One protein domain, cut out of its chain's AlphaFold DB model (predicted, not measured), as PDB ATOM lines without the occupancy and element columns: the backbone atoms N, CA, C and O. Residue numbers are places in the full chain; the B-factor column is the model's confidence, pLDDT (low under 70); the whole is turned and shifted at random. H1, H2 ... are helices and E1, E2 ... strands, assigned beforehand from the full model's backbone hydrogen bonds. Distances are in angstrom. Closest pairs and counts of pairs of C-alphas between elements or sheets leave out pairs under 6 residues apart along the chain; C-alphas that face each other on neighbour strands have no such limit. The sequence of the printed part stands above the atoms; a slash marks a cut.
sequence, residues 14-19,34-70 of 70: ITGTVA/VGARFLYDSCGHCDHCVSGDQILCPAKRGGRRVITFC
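AT A GLANCE: This is residues 14 to 19 and 34 to 70 of the 70 residues of the protein "Alcohol dehydrogenase, propanol-preferring" of Nonomuraea solani (UniProt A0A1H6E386). What shows first? With little regular structure, this is a loose, elongated chain: paired strands E1 and E2 make one end, short helix H1 lies at the other, E3 lies between, and unnamed residues 51 to 70 fold back past E3. What makes it up? The 43 printed residues hold E1, E2, E3 and H1 in that order, a mixed class with only 14 residues in named elements and one antiparallel sheet, E1 - E2. The radius of gyration of the C-alphas is 11.5 A, the spans 33 by 20 by 14 A.

IN THESE COORDINATES: Where are the strands? E1, residues 14 to 17, begins at C-alpha (109.030, 72.888, 124.266) and is 10.5 A long; E2 is residues 34 to 36, 6.8 A, and E3 residues 39 to 41, 5.7 A. Where is H1? Residues 47 to 50, 5.4 A, end at C-alpha (119.080, 62.454, 143.455).

HOW THE PARTS SIT: How do E1 and E2 pair? They are antiparallel at 152 degrees; N 16 and O 34, 2.9 A apart, are within hydrogen-bond range. What of E3? E2 runs on into it at 86 degrees; it pairs with no named strand, but residues 61 to 62 pair antiparallel with it. And H1? It is apart from E1, E2 and E3, and too short for an O i to N i+4 pair; 0 of 1 O i to N i+3 pairs is within range.

THE WHOLE: How large? The two farthest C-alphas, of Ala 19 and Asp 47, are 33.1 A apart. What is missing or uncertain? Residues 20 to 33 are not printed, with C-alphas 19 and 34 10.5 A apart across the cut; neither link printed whole is long. Residues 63 to 70 have pLDDT under 70.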
ATOM      1  N   ILE A  14     109.407  71.504 123.978       87.44
ATOM      2  CA  ILE A  14     109.030  72.888 124.266       87.44
ATOM      3  C   ILE A  14     110.292  73.740 124.325       87.44
ATOM      4  O   ILE A  14     111.224  73.414 125.062       87.44
ATOM      5  N   THR A  15     110.286  74.849 123.588       93.31
ATOM      6  CA  THR A  15     111.300  75.909 123.652       93.31
ATOM      7  C   THR A  15     110.618  77.271 123.747       93.31
ATOM      8  O   THR A  15     109.458  77.417 123.356       93.31
ATOM      9  N   GLY A  16     111.312  78.264 124.295       92.75
ATOM     10  CA  GLY A  16     110.788  79.619 124.414       92.75
ATOM     11  C   GLY A  16     111.756  80.566 125.106       92.75
ATOM     12  O   GLY A  16     112.940  80.267 125.258       92.75
ATOM     13  N   THR A  17     111.224  81.704 125.540       95.50
ATOM     14  CA  THR A  17     111.966  82.743 126.256       95.50
ATOM     15  C   THR A  17     111.293  83.023 127.591       95.50
ATOM     16  O   THR A  17     110.065  83.083 127.662       95.50
ATOM     17  N   VAL A  18     112.086  83.199 128.650       94.62
ATOM     18  CA  VAL A  18     111.576  83.522 129.988       94.62
ATOM     19  C   VAL A  18     110.846  84.866 129.955       94.62
ATOM     20  O   VAL A  18     111.463  85.904 129.722       94.62
ATOM     21  N   ALA A  19     109.535  84.850 130.202       94.88
ATOM     22  CA  ALA A  19     108.706  86.058 130.249       94.88
ATOM     23  C   ALA A  19     108.573  86.638 131.668       94.88
ATOM     24  O   ALA A  19     108.423  87.846 131.833       94.88
ATOM     25  N   VAL A  34     115.098  79.151 126.803       93.88
ATOM     26  CA  VAL A  34     114.905  77.961 127.640       93.88
ATOM     27  C   VAL A  34     114.203  76.841 126.881       93.88
ATOM     28  O   VAL A  34     113.436  77.070 125.943       93.88
ATOM     29  N   GLY A  35     114.461  75.608 127.314       90.38
ATOM     30  CA  GLY A  35     113.753  74.411 126.873       90.38
ATOM     31  C   GLY A  35     113.143  73.680 128.062       90.38
ATOM     32  O   GLY A  35     113.712  73.678 129.154       90.38
ATOM     33  N   ALA A  36     111.996  73.039 127.853       86.06
ATOM     34  CA  ALA A  36     111.322  72.277 128.893       86.06
ATOM     35  C   ALA A  36     111.229  70.793 128.551       86.06
ATOM     36  O   ALA A  36     110.937  70.397 127.422       86.06
ATOM     37  N   ARG A  37     111.454  69.960 129.570       81.88
ATOM     38  CA  ARG A  37     111.323  68.506 129.466       81.88
ATOM     39  C   ARG A  37     109.842  68.121 129.474       81.88
ATOM     40  O   ARG A  37     109.027  68.767 130.122       81.88
ATOM     41  N   PHE A  38     109.504  66.994 128.851       83.94
ATOM     42  CA  PHE A  38     108.146  66.431 128.918       83.94
ATOM     43  C   PHE A  38     107.704  66.034 130.341       83.94
ATOM     44  O   PHE A  38     106.514  65.851 130.620       83.94
ATOM     45  N   LEU A  39     108.680  65.842 131.230       87.50
ATOM     46  CA  LEU A  39     108.469  65.586 132.642       87.50
ATOM     47  C   LEU A  39     108.121  66.906 133.330       87.50
ATOM     48  O   LEU A  39     108.977  67.772 133.472       87.50
ATOM     49  N   TYR A  40     106.870  67.030 133.768       85.94
ATOM     50  CA  TYR A  40     106.399  68.205 134.494       85.94
ATOM     51  C   TYR A  40     106.941  68.228 135.925       85.94
ATOM     52  O   TYR A  40     107.280  69.290 136.429       85.94
ATOM     53  N   ASP A  41     106.999  67.069 136.591       89.38
ATOM     54  CA  ASP A  41     107.354  67.018 138.010       89.38
ATOM     55  C   ASP A  41     107.870  65.641 138.454       89.38
ATOM     56  O   ASP A  41     107.504  64.608 137.884       89.38
ATOM     57  N   SER A  42     108.679  65.624 139.513       93.69
ATOM     58  CA  SER A  42     109.219  64.435 140.179       93.69
ATOM     59  C   SER A  42     109.380  64.694 141.683       93.69
ATOM     60  O   SER A  42     109.358  65.837 142.117       93.69
ATOM     61  N   CYS A  43     109.549  63.657 142.507       95.31
ATOM     62  CA  CYS A  43     109.578  63.844 143.968       95.31
ATOM     63  C   CYS A  43     110.809  64.592 144.508       95.31
ATOM     64  O   CYS A  43     110.787  65.042 145.647       95.31
ATOM     65  N   GLY A  44     111.897  64.678 143.740       95.62
ATOM     66  CA  GLY A  44     113.133  65.348 144.155       95.62
ATOM     67  C   GLY A  44     113.983  64.615 145.204       95.62
ATOM     68  O   GLY A  44     115.116  65.024 145.415       95.62
ATOM     69  N   HIS A  45     113.493  63.532 145.824       97.38
ATOM     70  CA  HIS A  45     114.159  62.912 146.982       97.38
ATOM     71  C   HIS A  45     114.402  61.393 146.891       97.38
ATOM     72  O   HIS A  45     115.011  60.833 147.795       97.38
ATOM     73  N   CYS A  46     113.895  60.685 145.874       97.62
ATOM     74  CA  CYS A  46     114.202  59.257 145.699       97.62
ATOM     75  C   CYS A  46     115.558  59.051 145.009       97.62
ATOM     76  O   CYS A  46     116.052  59.974 144.364       97.62
ATOM     77  N   ASP A  47     116.093  57.827 145.059       98.12
ATOM     78  CA  ASP A  47     117.389  57.461 144.459       98.12
ATOM     79  C   ASP A  47     117.508  57.900 142.997       98.12
ATOM     80  O   ASP A  47     118.506  58.490 142.595       98.12
ATOM     81  N   HIS A  48     116.448  57.710 142.208       97.88
ATOM     82  CA  HIS A  48     116.392  58.183 140.824       97.88
ATOM     83  C   HIS A  48     116.426  59.712 140.711       97.88
ATOM     84  O   HIS A  48     117.041  60.256 139.807       97.88
ATOM     85  N   CYS A  49     115.767  60.445 141.610       96.44
ATOM     86  CA  CYS A  49     115.780  61.904 141.554       96.44
ATOM     87  C   CYS A  49     117.147  62.482 141.923       96.44
ATOM     88  O   CYS A  49     117.613  63.389 141.235       96.44
ATOM     89  N   VAL A  50     117.781  61.956 142.974       97.25
ATOM     90  CA  VAL A  50     119.080  62.454 143.455       97.25
ATOM     91  C   VAL A  50     120.237  62.059 142.535       97.25
ATOM     92  O   VAL A  50     121.219  62.789 142.456       97.25
ATOM     93  N   SER A  51     120.105  60.957 141.789       97.25
ATOM     94  CA  SER A  51     121.074  60.532 140.764       97.25
ATOM     95  C   SER A  51     120.917  61.249 139.417       97.25
ATOM     96  O   SER A  51     121.748  61.067 138.534       97.25
ATOM     97  N   GLY A  52     119.883  62.081 139.245       94.69
ATOM     98  CA  GLY A  52     119.615  62.779 137.983       94.69
ATOM     99  C   GLY A  52     118.687  62.029 137.016       94.69
ATOM    100  O   GLY A  52     118.292  62.582 135.994       94.69
ATOM    101  N   ASP A  53     118.244  60.826 137.370       95.88
ATOM    102  CA  ASP A  53     117.325  59.987 136.599       95.88
ATOM    103  C   ASP A  53     115.847  60.270 136.921       95.88
ATOM    104  O   ASP A  53     115.034  59.356 137.089       95.88
ATOM    105  N   GLN A  54     115.433  61.543 136.987       94.31
ATOM    106  CA  GLN A  54     114.070  61.905 137.427       94.31
ATOM    107  C   GLN A  54     112.955  61.255 136.586       94.31
ATOM    108  O   GLN A  54     111.814  61.143 137.040       94.31
ATOM    109  N   ILE A  55     113.267  60.783 135.377       93.06
ATOM    110  CA  ILE A  55     112.325  60.059 134.524       93.06
ATOM    111  C   ILE A  55     111.939  58.671 135.046       93.06
ATOM    112  O   ILE A  55     110.864  58.154 134.725       93.06
ATOM    113  N   LEU A  56     112.770  58.089 135.901       95.50
ATOM    114  CA  LEU A  56     112.504  56.827 136.577       95.50
ATOM    115  C   LEU A  56     111.765  57.030 137.905       95.50
ATOM    116  O   LEU A  56     111.302  56.061 138.498       95.50
ATOM    117  N   CYS A  57     111.550  58.280 138.338       96.44
ATOM    118  CA  CYS A  57     110.832  58.580 139.572       96.44
ATOM    119  C   CYS A  57     109.453  57.875 139.609       96.44
ATOM    120  O   CYS A  57     108.653  58.020 138.671       96.44
ATOM    121  N   PRO A  58     109.125  57.134 140.686       95.31
ATOM    122  CA  PRO A  58     107.818  56.492 140.833       95.31
ATOM    123  C   PRO A  58     106.664  57.500 140.919       95.31
ATOM    124  O   PRO A  58     105.572  57.239 140.422       95.31
ATOM    125  N   ALA A  59     106.925  58.680 141.490       95.06
ATOM    126  CA  ALA A  59     105.954  59.761 141.660       95.06
ATOM    127  C   ALA A  59     105.939  60.776 140.497       95.06
ATOM    128  O   ALA A  59     105.348  61.854 140.627       95.06
ATOM    129  N   LYS A  60     106.595  60.458 139.370       92.31
ATOM    130  CA  LYS A  60     106.687  61.345 138.205       92.31
ATOM    131  C   LYS A  60     105.324  61.759 137.662       92.31
ATOM    132  O   LYS A  60     104.390  60.958 137.585       92.31
ATOM    133  N   ARG A  61     105.228  63.004 137.199       85.94
ATOM    134  CA  ARG A  61     104.043  63.546 136.524       85.94
ATOM    135  C   ARG A  61     104.434  64.084 135.155       85.94
ATOM    136  O   ARG A  61     105.347  64.892 135.044       85.94
ATOM    137  N   GLY A  62     103.712  63.663 134.120       74.69
ATOM    138  CA  GLY A  62     103.857  64.176 132.755       74.69
ATOM    139  C   GLY A  62     102.497  64.482 132.128       74.69
ATOM    140  O   GLY A  62     101.509  63.806 132.432       74.69
ATOM    141  N   GLY A  63     102.446  65.510 131.276       65.25
ATOM    142  CA  GLY A  63     101.381  65.720 130.282       65.25
ATOM    143  C   GLY A  63      99.944  65.878 130.800       65.25
ATOM    144  O   GLY A  63      99.005  65.541 130.083       65.25
ATOM    145  N   ARG A  64      99.742  66.329 132.044       60.88
ATOM    146  CA  ARG A  64      98.396  66.511 132.640       60.88
ATOM    147  C   ARG A  64      98.093  67.919 133.142       60.88
ATOM    148  O   ARG A  64      96.962  68.185 133.535       60.88
ATOM    149  N   ARG A  65      99.079  68.811 133.132       60.84
ATOM    150  CA  ARG A  65      98.914  70.240 133.400       60.84
ATOM    151  C   ARG A  65      99.557  70.994 132.251       60.84
ATOM    152  O   ARG A  65     100.577  70.539 131.735       60.84
ATOM    153  N   VAL A  66      98.941  72.104 131.851       58.28
ATOM    154  CA  VAL A  66      99.596  73.072 130.970       58.28
ATOM    155  C   VAL A  66     100.888  73.458 131.672       58.28
ATOM    156  O   VAL A  66     100.865  73.829 132.848       58.28
ATOM    157  N   ILE A  67     102.012  73.264 130.990       59.84
ATOM    158  CA  ILE A  67     103.313  73.623 131.530       59.84
ATOM    159  C   ILE A  67     103.433  75.144 131.392       59.84
ATOM    160  O   ILE A  67     104.055  75.657 130.469       59.84
ATOM    161  N   THR A  68     102.739  75.871 132.266       51.88
ATOM    162  CA  THR A  68     102.897  77.315 132.402       51.88
ATOM    163  C   THR A  68     104.149  77.546 133.240       51.88
ATOM    164  O   THR A  68     104.100  77.445 134.463       51.88
ATOM    165  N   PHE A  69     105.273  77.811 132.573       53.97
ATOM    166  CA  PHE A  69     106.416  78.490 133.183       53.97
ATOM    167  C   PHE A  69     106.089  79.987 133.208       53.97
ATOM    168  O   PHE A  69     106.471  80.719 132.298       53.97
ATOM    169  N   CYS A  70     105.280  80.416 134.175       37.88
ATOM    170  CA  CYS A  70     105.365  81.807 134.614       37.88
ATOM    171  C   CYS A  70     106.521  81.938 135.602       37.88
ATOM    172  O   CYS A  70     106.778  80.951 136.332       37.88
TER     173      CYS A  70